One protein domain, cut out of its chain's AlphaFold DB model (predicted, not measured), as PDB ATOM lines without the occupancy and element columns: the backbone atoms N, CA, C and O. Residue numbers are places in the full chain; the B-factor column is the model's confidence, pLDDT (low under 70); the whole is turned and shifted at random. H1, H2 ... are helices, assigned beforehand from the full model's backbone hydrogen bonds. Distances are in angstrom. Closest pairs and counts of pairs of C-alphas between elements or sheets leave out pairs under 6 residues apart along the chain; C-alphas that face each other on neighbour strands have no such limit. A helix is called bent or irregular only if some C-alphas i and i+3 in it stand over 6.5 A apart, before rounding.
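Overview. This is residues 133 to 173 and 183 to 255 of the 256 residues of an uncharacterized protein of Cohnella sp. OV330 (UniProt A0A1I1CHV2). Two long helices, H1 and H2, run side by side in opposite directions, with a helical hairpin of H3 and H4 forming a head toward one end, where H4 crosses both long helices. At the other end, residues 160 to 166 and 168 to 173 and residues 187 to 192 stick out as two free prongs. The 114 printed residues hold four named helices, H1 to H4 in chain order, and no named strand: the class is all helix. The whole is loose, with a radius of gyration of the C-alphas of 19.4 A and spans of 67 by 27 by 20 A.

Along the chain. H1, residues 133 to 172, is 57.1 A long from C-alpha 133 at (-18.070, -48.858, -54.149); it is neither bent nor irregular, but only just: C-alphas 146 and 149 are 6.0 A apart. H2, residues 183 to 213, measures 45.0 A. H3, residues 215 to 227, is irregular: C-alphas 217 and 220 are 7.0 A apart. H4, residues 234 to 253, measures 29.2 A and ends at C-alpha 253 at (6.302, -40.401, -44.799).

Arrangement. H4 is the hub, touching H1 at Met 139 and Cys 237, H2 at Cys 207 and Val 248, and H3 at Tyr 221 and Leu 236, closest C-alphas 6.8, 5.2 and 6.6 A apart. Its tilt is steep to H1, 55 degrees, and to H2, 59 degrees; to H3 it is shallow, 7 degrees, opposite ways. H1 and H2 only just touch, with 3 pairs of C-alphas within 8 A, at a shallow tilt of 20 degrees, opposite ways; the closest are Tyr 148 and Arg 201, 7.2 A. Every O i to N i+4 pair is within hydrogen-bond range in H2 and H4, against 32 of 36 in H1 and 7 of 9 in H3.

Size, cuts and confidence. The farthest C-alphas, Met 173 and Ser 227, are 67.2 A apart. Residues 174 to 182 are not printed; C-alphas 173 and 183 are 16.5 A apart across this cut. The link H2 to H3 is tight. Mean pLDDT of the printed part is 75.7, with residues 150 to 173, 183 to 195, 253 and 255 under 70.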
ATOM      1  N   TYR A 133     -18.409 -50.084 -54.864       96.44
ATOM      2  CA  TYR A 133     -18.070 -48.858 -54.149       96.44
ATOM      3  C   TYR A 133     -18.608 -48.875 -52.716       96.44
ATOM      4  O   TYR A 133     -17.917 -48.434 -51.803       96.44
ATOM      5  N   ILE A 134     -19.808 -49.421 -52.497       95.50
ATOM      6  CA  ILE A 134     -20.355 -49.588 -51.146       95.50
ATOM      7  C   ILE A 134     -19.502 -50.577 -50.347       95.50
ATOM      8  O   ILE A 134     -19.038 -50.223 -49.265       95.50
ATOM      9  N   ILE A 135     -19.205 -51.752 -50.910       93.56
ATOM     10  CA  ILE A 135     -18.404 -52.796 -50.245       93.56
ATOM     11  C   ILE A 135     -17.027 -52.258 -49.843       93.56
ATOM     12  O   ILE A 135     -16.609 -52.378 -48.690       93.56
ATOM     13  N   LEU A 136     -16.316 -51.621 -50.777       93.81
ATOM     14  CA  LEU A 136     -15.011 -51.030 -50.485       93.81
ATOM     15  C   LEU A 136     -15.130 -49.899 -49.456       93.81
ATOM     16  O   LEU A 136     -14.227 -49.715 -48.640       93.81
ATOM     17  N   SER A 137     -16.237 -49.151 -49.451       95.25
ATOM     18  CA  SER A 137     -16.426 -48.062 -48.496       95.25
ATOM     19  C   SER A 137     -16.637 -48.598 -47.086       95.25
ATOM     20  O   SER A 137     -16.130 -48.007 -46.136       95.25
ATOM     21  N   GLU A 138     -17.349 -49.712 -46.927       93.06
ATOM     22  CA  GLU A 138     -17.477 -50.396 -45.639       93.06
ATOM     23  C   GLU A 138     -16.123 -50.904 -45.140       93.06
ATOM     24  O   GLU A 138     -15.798 -50.734 -43.964       93.06
ATOM     25  N   MET A 139     -15.289 -51.449 -46.033       91.88
ATOM     26  CA  MET A 139     -13.924 -51.854 -45.677       91.88
ATOM     27  C   MET A 139     -13.070 -50.657 -45.246       91.88
ATOM     28  O   MET A 139     -12.344 -50.746 -44.256       91.88
ATOM     29  N   ALA A 140     -13.191 -49.521 -45.935       91.56
ATOM     30  CA  ALA A 140     -12.513 -48.285 -45.558       91.56
ATOM     31  C   ALA A 140     -13.000 -47.752 -44.195       91.56
ATOM     32  O   ALA A 140     -12.181 -47.323 -43.383       91.56
ATOM     33  N   HIS A 141     -14.301 -47.847 -43.891       91.69
ATOM     34  CA  HIS A 141     -14.833 -47.531 -42.557       91.69
ATOM     35  C   HIS A 141     -14.273 -48.460 -41.488       91.69
ATOM     36  O   HIS A 141     -13.814 -47.979 -40.458       91.69
ATOM     37  N   ALA A 142     -14.241 -49.772 -41.733       88.25
ATOM     38  CA  ALA A 142     -13.653 -50.730 -40.797       88.25
ATOM     39  C   ALA A 142     -12.154 -50.455 -40.568       88.25
ATOM     40  O   ALA A 142     -11.659 -50.570 -39.442       88.25
ATOM     41  N   PHE A 143     -11.436 -50.041 -41.619       87.00
ATOM     42  CA  PHE A 143     -10.045 -49.600 -41.538       87.00
ATOM     43  C   PHE A 143      -9.896 -48.362 -40.663       87.00
ATOM     44  O   PHE A 143      -9.081 -48.365 -39.734       87.00
ATOM     45  N   ALA A 144     -10.690 -47.324 -40.923       86.19
ATOM     46  CA  ALA A 144     -10.701 -46.117 -40.112       86.19
ATOM     47  C   ALA A 144     -11.066 -46.448 -38.661       86.19
ATOM     48  O   ALA A 144     -10.371 -46.029 -37.748       86.19
ATOM     49  N   GLU A 145     -12.074 -47.283 -38.415       86.12
ATOM     50  CA  GLU A 145     -12.491 -47.626 -37.060       86.12
ATOM     51  C   GLU A 145     -11.389 -48.323 -36.266       86.12
ATOM     52  O   GLU A 145     -11.114 -47.983 -35.110       86.12
ATOM     53  N   ARG A 146     -10.708 -49.274 -36.905       81.75
ATOM     54  CA  ARG A 146      -9.617 -50.007 -36.273       81.75
ATOM     55  C   ARG A 146      -8.404 -49.127 -35.998       81.75
ATOM     56  O   ARG A 146      -7.824 -49.245 -34.923       81.75
ATOM     57  N   ASN A 147      -8.013 -48.282 -36.946       78.50
ATOM     58  CA  ASN A 147      -6.763 -47.531 -36.845       78.50
ATOM     59  C   ASN A 147      -6.946 -46.174 -36.156       78.50
ATOM     60  O   ASN A 147      -6.119 -45.806 -35.334       78.50
ATOM     61  N   TYR A 148      -8.041 -45.464 -36.426       78.62
ATOM     62  CA  TYR A 148      -8.325 -44.141 -35.868       78.62
ATOM     63  C   TYR A 148      -8.988 -44.200 -34.488       78.62
ATOM     64  O   TYR A 148      -8.549 -43.513 -33.568       78.62
ATOM     65  N   TYR A 149     -10.035 -45.016 -34.310       72.25
ATOM     66  CA  TYR A 149     -10.764 -45.059 -33.032       72.25
ATOM     67  C   TYR A 149     -10.148 -46.063 -32.050       72.25
ATOM     68  O   TYR A 149      -9.911 -45.717 -30.895       72.25
ATOM     69  N   LYS A 150      -9.836 -47.288 -32.496       66.31
ATOM     70  CA  LYS A 150      -9.312 -48.353 -31.612       66.31
ATOM     71  C   LYS A 150      -7.793 -48.335 -31.437       66.31
ATOM     72  O   LYS A 150      -7.310 -48.794 -30.405       66.31
ATOM     73  N   GLY A 151      -7.046 -47.797 -32.402       58.09
ATOM     74  CA  GLY A 151      -5.600 -47.583 -32.271       58.09
ATOM     75  C   GLY A 151      -5.266 -46.641 -31.112       58.09
ATOM     76  O   GLY A 151      -4.369 -46.939 -30.330       58.09
ATOM     77  N   ASN A 152      -6.079 -45.592 -30.942       53.50
ATOM     78  CA  ASN A 152      -5.945 -44.610 -29.866       53.50
ATOM     79  C   ASN A 152      -6.227 -45.182 -28.470       53.50
ATOM     80  O   ASN A 152      -5.567 -44.789 -27.519       53.50
ATOM     81  N   LEU A 153      -7.172 -46.121 -28.329       50.44
ATOM     82  CA  LEU A 153      -7.421 -46.770 -27.033       50.44
ATOM     83  C   LEU A 153      -6.200 -47.565 -26.569       50.44
ATOM     84  O   LEU A 153      -5.848 -47.509 -25.402       50.44
ATOM     85  N   ARG A 154      -5.506 -48.241 -27.493       48.12
ATOM     86  CA  ARG A 154      -4.274 -48.945 -27.139       48.12
ATOM     87  C   ARG A 154      -3.139 -47.987 -26.839       48.12
ATOM     88  O   ARG A 154      -2.473 -48.193 -25.844       48.12
ATOM     89  N   SER A 155      -2.890 -46.964 -27.655       50.31
ATOM     90  CA  SER A 155      -1.806 -46.018 -27.347       50.31
ATOM     91  C   SER A 155      -2.024 -45.306 -26.008       50.31
ATOM     92  O   SER A 155      -1.054 -45.121 -25.290       50.31
ATOM     93  N   LEU A 156      -3.278 -45.017 -25.635       48.25
ATOM     94  CA  LEU A 156      -3.633 -44.524 -24.300       48.25
ATOM     95  C   LEU A 156      -3.373 -45.567 -23.199       48.25
ATOM     96  O   LEU A 156      -2.837 -45.203 -22.165       48.25
ATOM     97  N   GLU A 157      -3.675 -46.852 -23.425       49.25
ATOM     98  CA  GLU A 157      -3.330 -47.936 -22.480       49.25
ATOM     99  C   GLU A 157      -1.805 -48.093 -22.307       49.25
ATOM    100  O   GLU A 157      -1.329 -48.292 -21.195       49.25
ATOM    101  N   TRP A 158      -1.014 -48.000 -23.385       43.84
ATOM    102  CA  TRP A 158       0.453 -48.082 -23.311       43.84
ATOM    103  C   TRP A 158       1.066 -46.838 -22.654       43.84
ATOM    104  O   TRP A 158       2.017 -46.974 -21.887       43.84
ATOM    105  N   GLU A 159       0.516 -45.647 -22.910       47.28
ATOM    106  CA  GLU A 159       0.914 -44.423 -22.211       47.28
ATOM    107  C   GLU A 159       0.501 -44.470 -20.731       47.28
ATOM    108  O   GLU A 159       1.322 -44.132 -19.895       47.28
ATOM    109  N   GLU A 160      -0.680 -44.982 -20.356       49.22
ATOM    110  CA  GLU A 160      -1.060 -45.195 -18.944       49.22
ATOM    111  C   GLU A 160      -0.128 -46.182 -18.212       49.22
ATOM    112  O   GLU A 160       0.198 -45.978 -17.038       49.22
ATOM    113  N   VAL A 161       0.334 -47.238 -18.893       46.00
ATOM    114  CA  VAL A 161       1.300 -48.203 -18.334       46.00
ATOM    115  C   VAL A 161       2.679 -47.563 -18.138       46.00
ATOM    116  O   VAL A 161       3.265 -47.714 -17.071       46.00
ATOM    117  N   GLN A 162       3.179 -46.775 -19.095       46.38
ATOM    118  CA  GLN A 162       4.442 -46.046 -18.892       46.38
ATOM    119  C   GLN A 162       4.308 -44.924 -17.854       46.38
ATOM    120  O   GLN A 162       5.216 -44.701 -17.061       46.38
ATOM    121  N   VAL A 163       3.149 -44.266 -17.787       48.50
ATOM    122  CA  VAL A 163       2.832 -43.241 -16.783       48.50
ATOM    123  C   VAL A 163       2.798 -43.833 -15.375       48.50
ATOM    124  O   VAL A 163       3.225 -43.174 -14.432       48.50
ATOM    125  N   THR A 164       2.324 -45.067 -15.195       53.47
ATOM    126  CA  THR A 164       2.342 -45.718 -13.874       53.47
ATOM    127  C   THR A 164       3.751 -46.110 -13.431       53.47
ATOM    128  O   THR A 164       4.051 -45.957 -12.248       53.47
ATOM    129  N   GLU A 165       4.626 -46.517 -14.354       53.50
ATOM    130  CA  GLU A 165       6.044 -46.796 -14.077       53.50
ATOM    131  C   GLU A 165       6.846 -45.505 -13.804       53.50
ATOM    132  O   GLU A 165       7.530 -45.410 -12.790       53.50
ATOM    133  N   GLU A 166       6.679 -44.444 -14.600       51.16
ATOM    134  CA  GLU A 166       7.392 -43.170 -14.388       51.16
ATOM    135  C   GLU A 166       6.885 -42.387 -13.161       51.16
ATOM    136  O   GLU A 166       7.661 -41.709 -12.482       51.16
ATOM    137  N   ILE A 167       5.587 -42.477 -12.824       55.09
ATOM    138  CA  ILE A 167       5.057 -41.943 -11.556       55.09
ATOM    139  C   ILE A 167       5.612 -42.732 -10.368       55.09
ATOM    140  O   ILE A 167       5.817 -42.139  -9.306       55.09
ATOM    141  N   GLN A 168       5.845 -44.037 -10.518       55.72
ATOM    142  CA  GLN A 168       6.470 -44.858  -9.485       55.72
ATOM    143  C   GLN A 168       7.931 -44.429  -9.269       55.72
ATOM    144  O   GLN A 168       8.288 -44.090  -8.141       55.72
ATOM    145  N   ASP A 169       8.710 -44.265 -10.339       55.03
ATOM    146  CA  ASP A 169      10.085 -43.746 -10.275       55.03
ATOM    147  C   ASP A 169      10.144 -42.318  -9.687       55.03
ATOM    148  O   ASP A 169      10.994 -41.987  -8.856       55.03
ATOM    149  N   CYS A 170       9.184 -41.455 -10.043       50.88
ATOM    150  CA  CYS A 170       9.068 -40.104  -9.484       50.88
ATOM    151  C   CYS A 170       8.607 -40.078  -8.014       50.88
ATOM    152  O   CYS A 170       8.876 -39.095  -7.316       50.88
ATOM    153  N   LYS A 171       7.883 -41.101  -7.539       54.62
ATOM    154  CA  LYS A 171       7.544 -41.267  -6.115       54.62
ATOM    155  C   LYS A 171       8.762 -41.737  -5.323       54.62
ATOM    156  O   LYS A 171       8.988 -41.211  -4.239       54.62
ATOM    157  N   GLU A 172       9.567 -42.634  -5.887       57.00
ATOM    158  CA  GLU A 172      10.807 -43.135  -5.273       57.00
ATOM    159  C   GLU A 172      11.884 -42.041  -5.162       57.00
ATOM    160  O   GLU A 172      12.592 -41.964  -4.162       57.00
ATOM    161  N   MET A 173      11.933 -41.097  -6.109       53.16
ATOM    162  CA  MET A 173      12.792 -39.906  -6.008       53.16
ATOM    163  C   MET A 173      12.307 -38.837  -5.005       53.16
ATOM    164  O   MET A 173      13.050 -37.897  -4.726       53.16
ATOM    165  N   GLU A 183       0.877 -31.081  -9.264       52.94
ATOM    166  CA  GLU A 183      -0.274 -30.714 -10.111       52.94
ATOM    167  C   GLU A 183       0.139 -30.055 -11.438       52.94
ATOM    168  O   GLU A 183      -0.421 -30.369 -12.487       52.94
ATOM    169  N   ILE A 184       1.173 -29.205 -11.428       53.88
ATOM    170  CA  ILE A 184       1.612 -28.443 -12.613       53.88
ATOM    171  C   ILE A 184       2.305 -29.340 -13.648       53.88
ATOM    172  O   ILE A 184       2.106 -29.163 -14.851       53.88
ATOM    173  N   CYS A 185       3.097 -30.324 -13.204       50.50
ATOM    174  CA  CYS A 185       3.683 -31.304 -14.118       50.50
ATOM    175  C   CYS A 185       2.577 -32.126 -14.783       50.50
ATOM    176  O   CYS A 185       2.495 -32.139 -16.007       50.50
ATOM    177  N   THR A 186       1.669 -32.709 -14.001       51.50
ATOM    178  CA  THR A 186       0.570 -33.536 -14.525       51.50
ATOM    179  C   THR A 186      -0.272 -32.785 -15.569       51.50
ATOM    180  O   THR A 186      -0.542 -33.328 -16.639       51.50
ATOM    181  N   LEU A 187      -0.593 -31.504 -15.338       46.81
ATOM    182  CA  LEU A 187      -1.352 -30.684 -16.293       46.81
ATOM    183  C   LEU A 187      -0.603 -30.438 -17.617       46.81
ATOM    184  O   LEU A 187      -1.179 -30.578 -18.693       46.81
ATOM    185  N   ASN A 188       0.686 -30.089 -17.557       46.28
ATOM    186  CA  ASN A 188       1.489 -29.823 -18.755       46.28
ATOM    187  C   ASN A 188       1.716 -31.084 -19.609       46.28
ATOM    188  O   ASN A 188       1.854 -30.975 -20.829       46.28
ATOM    189  N   TRP A 189       1.740 -32.269 -18.993       49.34
ATOM    190  CA  TRP A 189       1.855 -33.549 -19.698       49.34
ATOM    191  C   TRP A 189       0.546 -33.961 -20.376       49.34
ATOM    192  O   TRP A 189       0.582 -34.324 -21.551       49.34
ATOM    193  N   ILE A 190      -0.599 -33.795 -19.701       54.97
ATOM    194  CA  ILE A 190      -1.926 -33.998 -20.309       54.97
ATOM    195  C   ILE A 190      -2.077 -33.110 -21.552       54.97
ATOM    196  O   ILE A 190      -2.443 -33.597 -22.617       54.97
ATOM    197  N   ILE A 191      -1.689 -31.834 -21.462       57.66
ATOM    198  CA  ILE A 191      -1.760 -30.893 -22.592       57.66
ATOM    199  C   ILE A 191      -0.846 -31.324 -23.754       57.66
ATOM    200  O   ILE A 191      -1.252 -31.246 -24.914       57.66
ATOM    201  N   LYS A 192       0.377 -31.799 -23.480       56.09
ATOM    202  CA  LYS A 192       1.300 -32.280 -24.527       56.09
ATOM    203  C   LYS A 192       0.817 -33.575 -25.190       56.09
ATOM    204  O   LYS A 192       0.930 -33.690 -26.410       56.09
ATOM    205  N   GLY A 193       0.259 -34.509 -24.418       59.69
ATOM    206  CA  GLY A 193      -0.363 -35.731 -24.940       59.69
ATOM    207  C   GLY A 193      -1.614 -35.438 -25.777       59.69
ATOM    208  O   GLY A 193      -1.781 -35.962 -26.874       59.69
ATOM    209  N   GLU A 194      -2.469 -34.511 -25.340       60.94
ATOM    210  CA  GLU A 194      -3.635 -34.088 -26.124       60.94
ATOM    211  C   GLU A 194      -3.244 -33.394 -27.438       60.94
ATOM    212  O   GLU A 194      -3.872 -33.629 -28.479       60.94
ATOM    213  N   GLN A 195      -2.196 -32.564 -27.419       60.53
ATOM    214  CA  GLN A 195      -1.667 -31.915 -28.620       60.53
ATOM    215  C   GLN A 195      -1.088 -32.934 -29.612       60.53
ATOM    216  O   GLN A 195      -1.411 -32.863 -30.801       60.53
ATOM    217  N   SER A 196      -0.318 -33.923 -29.140       72.75
ATOM    218  CA  SER A 196       0.259 -34.966 -29.999       72.75
ATOM    219  C   SER A 196      -0.816 -35.870 -30.618       72.75
ATOM    220  O   SER A 196      -0.778 -36.144 -31.821       72.75
ATOM    221  N   ILE A 197      -1.840 -36.257 -29.845       70.19
ATOM    222  CA  ILE A 197      -2.981 -37.045 -30.335       70.19
ATOM    223  C   ILE A 197      -3.782 -36.248 -31.368       70.19
ATOM    224  O   ILE A 197      -4.185 -36.791 -32.400       70.19
ATOM    225  N   THR A 198      -4.020 -34.959 -31.122       75.44
ATOM    226  CA  THR A 198      -4.760 -34.092 -32.051       75.44
ATOM    227  C   THR A 198      -4.025 -33.948 -33.382       75.44
ATOM    228  O   THR A 198      -4.635 -34.083 -34.448       75.44
ATOM    229  N   GLU A 199      -2.713 -33.727 -33.339       78.19
ATOM    230  CA  GLU A 199      -1.880 -33.623 -34.535       78.19
ATOM    231  C   GLU A 199      -1.811 -34.949 -35.301       78.19
ATOM    232  O   GLU A 199      -2.016 -34.974 -36.521       78.19
ATOM    233  N   TRP A 200      -1.637 -36.068 -34.593       79.00
ATOM    234  CA  TRP A 200      -1.690 -37.399 -35.194       79.00
ATOM    235  C   TRP A 200      -3.038 -37.662 -35.870       79.00
ATOM    236  O   TRP A 200      -3.068 -38.101 -37.021       79.00
ATOM    237  N   ARG A 201      -4.160 -37.343 -35.207       79.56
ATOM    238  CA  ARG A 201      -5.513 -37.514 -35.763       79.56
ATOM    239  C   ARG A 201      -5.692 -36.702 -37.035       79.56
ATOM    240  O   ARG A 201      -6.173 -37.236 -38.034       79.56
ATOM    241  N   LYS A 202      -5.265 -35.438 -37.025       85.06
ATOM    242  CA  LYS A 202      -5.302 -34.566 -38.204       85.06
ATOM    243  C   LYS A 202      -4.495 -35.169 -39.356       85.06
ATOM    244  O   LYS A 202      -5.015 -35.286 -40.466       85.06
ATOM    245  N   LYS A 203      -3.269 -35.626 -39.081       81.06
ATOM    246  CA  LYS A 203      -2.386 -36.247 -40.077       81.06
ATOM    247  C   LYS A 203      -2.947 -37.564 -40.612       81.06
ATOM    248  O   LYS A 203      -2.895 -37.802 -41.818       81.06
ATOM    249  N   PHE A 204      -3.522 -38.407 -39.751       81.75
ATOM    250  CA  PHE A 204      -4.198 -39.635 -40.164       81.75
ATOM    251  C   PHE A 204      -5.370 -39.325 -41.093       81.75
ATOM    252  O   PHE A 204      -5.431 -39.888 -42.181       81.75
ATOM    253  N   VAL A 205      -6.273 -38.418 -40.698       85.94
ATOM    254  CA  VAL A 205      -7.451 -38.051 -41.501       85.94
ATOM    255  C   VAL A 205      -7.032 -37.525 -42.868       85.94
ATOM    256  O   VAL A 205      -7.622 -37.915 -43.876       85.94
ATOM    257  N   GLU A 206      -5.994 -36.694 -42.924       86.88
ATOM    258  CA  GLU A 206      -5.461 -36.179 -44.182       86.88
ATOM    259  C   GLU A 206      -4.907 -37.302 -45.071       86.88
ATOM    260  O   GLU A 206      -5.299 -37.424 -46.233       86.88
ATOM    261  N   CYS A 207      -4.034 -38.155 -44.526       84.12
ATOM    262  CA  CYS A 207      -3.417 -39.253 -45.276       84.12
ATOM    263  C   CYS A 207      -4.460 -40.277 -45.743       84.12
ATOM    264  O   CYS A 207      -4.442 -40.710 -46.895       84.12
ATOM    265  N   PHE A 208      -5.402 -40.630 -44.870       85.69
ATOM    266  CA  PHE A 208      -6.498 -41.540 -45.171       85.69
ATOM    267  C   PHE A 208      -7.424 -40.977 -46.250       85.69
ATOM    268  O   PHE A 208      -7.696 -41.668 -47.230       85.69
ATOM    269  N   SER A 209      -7.835 -39.709 -46.143       87.12
ATOM    270  CA  SER A 209      -8.687 -39.073 -47.159       87.12
ATOM    271  C   SER A 209      -8.017 -39.059 -48.534       87.12
ATOM    272  O   SER A 209      -8.667 -39.358 -49.534       87.12
ATOM    273  N   ARG A 210      -6.707 -38.780 -48.592       88.69
ATOM    274  CA  ARG A 210      -5.931 -38.850 -49.844       88.69
ATOM    275  C   ARG A 210      -5.879 -40.271 -50.403       88.69
ATOM    276  O   ARG A 210      -6.090 -40.456 -51.595       88.69
ATOM    277  N   THR A 211      -5.654 -41.257 -49.537       86.81
ATOM    278  CA  THR A 211      -5.569 -42.676 -49.911       86.81
ATOM    279  C   THR A 211      -6.879 -43.183 -50.506       86.81
ATOM    280  O   THR A 211      -6.885 -43.773 -51.579       86.81
ATOM    281  N   VAL A 212      -8.011 -42.922 -49.850       88.25
ATOM    282  CA  VAL A 212      -9.316 -43.400 -50.331       88.25
ATOM    283  C   VAL A 212      -9.757 -42.674 -51.610       88.25
ATOM    284  O   VAL A 212     -10.443 -43.256 -52.450       88.25
ATOM    285  N   ALA A 213      -9.325 -41.425 -51.804       89.19
ATOM    286  CA  ALA A 213      -9.565 -40.683 -53.039       89.19
ATOM    287  C   ALA A 213      -8.686 -41.142 -54.222       89.19
ATOM    288  O   ALA A 213      -9.012 -40.833 -55.375       89.19
ATOM    289  N   ASP A 214      -7.594 -41.875 -53.974       91.12
ATOM    290  CA  ASP A 214      -6.676 -42.324 -55.019       91.12
ATOM    291  C   ASP A 214      -7.278 -43.479 -55.831       91.12
ATOM    292  O   ASP A 214      -7.366 -44.632 -55.398       91.12
ATOM    293  N   LYS A 215      -7.655 -43.168 -57.075       91.88
ATOM    294  CA  LYS A 215      -8.182 -44.145 -58.032       91.88
ATOM    295  C   LYS A 215      -7.222 -45.299 -58.294       91.88
ATOM    296  O   LYS A 215      -7.699 -46.409 -58.507       91.88
ATOM    297  N   GLY A 216      -5.910 -45.060 -58.275       91.88
ATOM    298  CA  GLY A 216      -4.906 -46.102 -58.491       91.88
ATOM    299  C   GLY A 216      -4.939 -47.193 -57.418       91.88
ATOM    300  O   GLY A 216      -4.544 -48.326 -57.685       91.88
ATOM    301  N   ILE A 217      -5.469 -46.873 -56.233       90.00
ATOM    302  CA  ILE A 217      -5.601 -47.813 -55.121       90.00
ATOM    303  C   ILE A 217      -6.864 -48.657 -55.279       90.00
ATOM    304  O   ILE A 217      -6.784 -49.883 -55.291       90.00
ATOM    305  N   TYR A 218      -8.036 -48.030 -55.424       92.75
ATOM    306  CA  TYR A 218      -9.298 -48.770 -55.330       92.75
ATOM    307  C   TYR A 218      -9.836 -49.304 -56.670       92.75
ATOM    308  O   TYR A 218     -10.570 -50.294 -56.671       92.75
ATOM    309  N   MET A 219      -9.508 -48.690 -57.817       95.31
ATOM    310  CA  MET A 219     -10.175 -49.025 -59.089       95.31
ATOM    311  C   MET A 219      -9.921 -50.461 -59.545       95.31
ATOM    312  O   MET A 219     -10.850 -51.104 -60.024       95.31
ATOM    313  N   LYS A 220      -8.719 -51.005 -59.314       95.50
ATOM    314  CA  LYS A 220      -8.401 -52.408 -59.636       95.50
ATOM    315  C   LYS A 220      -9.319 -53.404 -58.913       95.50
ATOM    316  O   LYS A 220      -9.653 -54.456 -59.452       95.50
ATOM    317  N   TYR A 221      -9.773 -53.062 -57.705       95.12
ATOM    318  CA  TYR A 221     -10.711 -53.883 -56.942       95.12
ATOM    319  C   TYR A 221     -12.131 -53.758 -57.482       95.12
ATOM    320  O   TYR A 221     -12.808 -54.771 -57.633       95.12
ATOM    321  N   VAL A 222     -12.555 -52.541 -57.833       94.81
ATOM    322  CA  VAL A 222     -13.855 -52.308 -58.478       94.81
ATOM    323  C   VAL A 222     -13.953 -53.096 -59.782       94.81
ATOM    324  O   VAL A 222     -14.925 -53.816 -59.987       94.81
ATOM    325  N   GLU A 223     -12.941 -53.007 -60.642       95.31
ATOM    326  CA  GLU A 223     -12.898 -53.719 -61.922       95.31
ATOM    327  C   GLU A 223     -12.939 -55.240 -61.731       95.31
ATOM    328  O   GLU A 223     -13.681 -55.931 -62.433       95.31
ATOM    329  N   SER A 224     -12.216 -55.761 -60.733       93.94
ATOM    330  CA  SER A 224     -12.247 -57.184 -60.383       93.94
ATOM    331  C   SER A 224     -13.628 -57.642 -59.896       93.94
ATOM    332  O   SER A 224     -14.129 -58.674 -60.345       93.94
ATOM    333  N   MET A 225     -14.287 -56.861 -59.029       94.81
ATOM    334  CA  MET A 225     -15.637 -57.167 -58.534       94.81
ATOM    335  C   MET A 225     -16.685 -57.113 -59.652       94.81
ATOM    336  O   MET A 225     -17.531 -57.996 -59.739       94.81
ATOM    337  N   LEU A 226     -16.604 -56.121 -60.544       92.31
ATOM    338  CA  LEU A 226     -17.512 -56.010 -61.689       92.31
ATOM    339  C   LEU A 226     -17.320 -57.145 -62.701       92.31
ATOM    340  O   LEU A 226     -18.293 -57.586 -63.309       92.31
ATOM    341  N   SER A 227     -16.085 -57.618 -62.880       94.38
ATOM    342  CA  SER A 227     -15.780 -58.710 -63.813       94.38
ATOM    343  C   SER A 227     -16.248 -60.071 -63.293       94.38
ATOM    344  O   SER A 227     -16.602 -60.936 -64.088       94.38
ATOM    345  N   ASN A 228     -16.277 -60.256 -61.969       93.44
ATOM    346  CA  ASN A 228     -16.635 -61.517 -61.319       93.44
ATOM    347  C   ASN A 228     -17.635 -61.280 -60.170       93.44
ATOM    348  O   ASN A 228     -17.267 -61.412 -59.002       93.44
ATOM    349  N   PRO A 229     -18.910 -60.966 -60.470       88.38
ATOM    350  CA  PRO A 229     -19.886 -60.551 -59.459       88.38
ATOM    351  C   PRO A 229     -20.275 -61.650 -58.454       88.38
ATOM    352  O   PRO A 229     -20.826 -61.352 -57.398       88.38
ATOM    353  N   ASN A 230     -19.996 -62.916 -58.782       88.88
ATOM    354  CA  ASN A 230     -20.358 -64.085 -57.974       88.88
ATOM    355  C   ASN A 230     -19.191 -64.637 -57.135       88.88
ATOM    356  O   ASN A 230     -19.347 -65.675 -56.494       88.88
ATOM    357  N   GLN A 231     -18.008 -64.013 -57.179       89.06
ATOM    358  CA  GLN A 231     -16.860 -64.488 -56.399       89.06
ATOM    359  C   GLN A 231     -16.991 -64.087 -54.925       89.06
ATOM    360  O   GLN A 231     -17.590 -63.064 -54.593       89.06
ATOM    361  N   ASP A 232     -16.362 -64.853 -54.034       88.50
ATOM    362  CA  ASP A 232     -16.164 -64.403 -52.658       88.50
ATOM    363  C   ASP A 232     -15.164 -63.236 -52.636       88.50
ATOM    364  O   ASP A 232     -13.992 -63.374 -52.988       88.50
ATOM    365  N   TYR A 233     -15.631 -62.066 -52.203       89.88
ATOM    366  CA  TYR A 233     -14.816 -60.859 -52.118       89.88
ATOM    367  C   TYR A 233     -13.862 -60.833 -50.913       89.88
ATOM    368  O   TYR A 233     -13.110 -59.870 -50.774       89.88
ATOM    369  N   SER A 234     -13.848 -61.849 -50.042       88.62
ATOM    370  CA  SER A 234     -13.011 -61.886 -48.830       88.62
ATOM    371  C   SER A 234     -11.521 -61.621 -49.102       88.62
ATOM    372  O   SER A 234     -10.891 -60.804 -48.416       88.62
ATOM    373  N   GLN A 235     -10.968 -62.243 -50.145       91.38
ATOM    374  CA  GLN A 235      -9.580 -62.043 -50.555       91.38
ATOM    375  C   GLN A 235      -9.344 -60.625 -51.093       91.38
ATOM    376  O   GLN A 235      -8.387 -59.969 -50.678       91.38
ATOM    377  N   LEU A 236     -10.237 -60.115 -51.949       90.44
ATOM    378  CA  LEU A 236     -10.134 -58.756 -52.496       90.44
ATOM    379  C   LEU A 236     -10.217 -57.694 -51.399       90.44
ATOM    380  O   LEU A 236      -9.432 -56.750 -51.405       90.44
ATOM    381  N   CYS A 237     -11.109 -57.868 -50.424       88.88
ATOM    382  CA  CYS A 237     -11.220 -56.972 -49.276       88.88
ATOM    383  C   CYS A 237      -9.944 -56.971 -48.424       88.88
ATOM    384  O   CYS A 237      -9.526 -55.919 -47.947       88.88
ATOM    385  N   THR A 238      -9.299 -58.131 -48.259       89.88
ATOM    386  CA  THR A 238      -8.029 -58.242 -47.522       89.88
ATOM    387  C   THR A 238      -6.893 -57.532 -48.259       89.88
ATOM    388  O   THR A 238      -6.116 -56.804 -47.647       89.88
ATOM    389  N   MET A 239      -6.815 -57.697 -49.579       91.75
ATOM    390  CA  MET A 239      -5.832 -56.994 -50.405       91.75
ATOM    391  C   MET A 239      -6.055 -55.477 -50.377       91.75
ATOM    392  O   MET A 239      -5.116 -54.725 -50.128       91.75
ATOM    393  N   PHE A 240      -7.304 -55.028 -50.530       93.06
ATOM    394  CA  PHE A 240      -7.651 -53.609 -50.448       93.06
ATOM    395  C   PHE A 240      -7.290 -53.000 -49.089       93.06
ATOM    396  O   PHE A 240      -6.758 -51.895 -49.028       93.06
ATOM    397  N   TRP A 241      -7.521 -53.730 -47.995       90.75
ATOM    398  CA  TRP A 241      -7.110 -53.304 -46.657       90.75
ATOM    399  C   TRP A 241      -5.600 -53.052 -46.561       90.75
ATOM    400  O   TRP A 241      -5.177 -52.052 -45.978       90.75
ATOM    401  N   ASN A 242      -4.787 -53.952 -47.117       87.50
ATOM    402  CA  ASN A 242      -3.331 -53.815 -47.102       87.50
ATOM    403  C   ASN A 242      -2.881 -52.608 -47.933       87.50
ATOM    404  O   ASN A 242      -2.078 -51.812 -47.456       87.50
ATOM    405  N   ASP A 243      -3.471 -52.398 -49.109       91.31
ATOM    406  CA  ASP A 243      -3.165 -51.227 -49.935       91.31
ATOM    407  C   ASP A 243      -3.574 -49.906 -49.265       91.31
ATOM    408  O   ASP A 243      -2.867 -48.905 -49.389       91.31
ATOM    409  N   LEU A 244      -4.697 -49.881 -48.531       86.50
ATOM    410  CA  LEU A 244      -5.075 -48.719 -47.722       86.50
ATOM    411  C   LEU A 244      -4.017 -48.428 -46.656       86.50
ATOM    412  O   LEU A 244      -3.651 -47.270 -46.452       86.50
ATOM    413  N   TYR A 245      -3.519 -49.466 -45.981       86.50
ATOM    414  CA  TYR A 245      -2.463 -49.322 -44.986       86.50
ATOM    415  C   TYR A 245      -1.186 -48.744 -45.606       86.50
ATOM    416  O   TYR A 245      -0.684 -47.722 -45.138       86.50
ATOM    417  N   GLU A 246      -0.699 -49.354 -46.687       86.12
ATOM    418  CA  GLU A 246       0.500 -48.900 -47.395       86.12
ATOM    419  C   GLU A 246       0.348 -47.469 -47.918       86.12
ATOM    420  O   GLU A 246       1.264 -46.657 -47.776       86.12
ATOM    421  N   GLY A 247      -0.823 -47.124 -48.461       84.31
ATOM    422  CA  GLY A 247      -1.133 -45.774 -48.920       84.31
ATOM    423  C   GLY A 247      -1.077 -44.744 -47.793       84.31
ATOM    424  O   GLY A 247      -0.402 -43.720 -47.927       84.31
ATOM    425  N   VAL A 248      -1.698 -45.036 -46.644       83.88
ATOM    426  CA  VAL A 248      -1.651 -44.153 -45.468       83.88
ATOM    427  C   VAL A 248      -0.212 -43.955 -44.991       83.88
ATOM    428  O   VAL A 248       0.205 -42.812 -44.791       83.88
ATOM    429  N   VAL A 249       0.566 -45.034 -44.863       79.19
ATOM    430  CA  VAL A 249       1.980 -44.975 -44.452       79.19
ATOM    431  C   VAL A 249       2.805 -44.149 -45.441       79.19
ATOM    432  O   VAL A 249       3.569 -43.268 -45.039       79.19
ATOM    433  N   LYS A 250       2.614 -44.364 -46.747       81.31
ATOM    434  CA  LYS A 250       3.297 -43.617 -47.808       81.31
ATOM    435  C   LYS A 250       3.047 -42.111 -47.698       81.31
ATOM    436  O   LYS A 250       4.000 -41.333 -47.752       81.31
ATOM    437  N   TYR A 251       1.798 -41.681 -47.504       77.88
ATOM    438  CA  TYR A 251       1.479 -40.255 -47.343       77.88
ATOM    439  C   TYR A 251       1.992 -39.671 -46.018       77.88
ATOM    440  O   TYR A 251       2.380 -38.500 -45.969       77.88
ATOM    441  N   GLN A 252       2.057 -40.471 -44.952       73.50
ATOM    442  CA  GLN A 252       2.639 -40.038 -43.677       73.50
ATOM    443  C   GLN A 252       4.146 -39.775 -43.773       73.50
ATOM    444  O   GLN A 252       4.638 -38.842 -43.130       73.50
ATOM    445  N   LEU A 253       4.870 -40.581 -44.556       68.25
ATOM    446  CA  LEU A 253       6.302 -40.401 -44.799       68.25
ATOM    447  C   LEU A 253       6.583 -39.223 -45.734       68.25
ATOM    448  O   LEU A 253       7.508 -38.467 -45.475       68.25
ATOM    449  N   ALA A 254       5.758 -39.019 -46.765       73.38
ATOM    450  CA  ALA A 254       5.902 -37.902 -47.707       73.38
ATOM    451  C   ALA A 254       5.586 -36.514 -47.110       73.38
ATOM    452  O   ALA A 254       5.781 -35.500 -47.771       73.38
ATOM    453  N   SER A 255       5.043 -36.467 -45.892       66.56
ATOM    454  CA  SER A 255       4.717 -35.239 -45.153       66.56
ATOM    455  C   SER A 255       5.714 -34.928 -44.029       66.56
ATOM    456  O   SER A 255       5.393 -34.143 -43.138       66.56
TER     457      SER A 255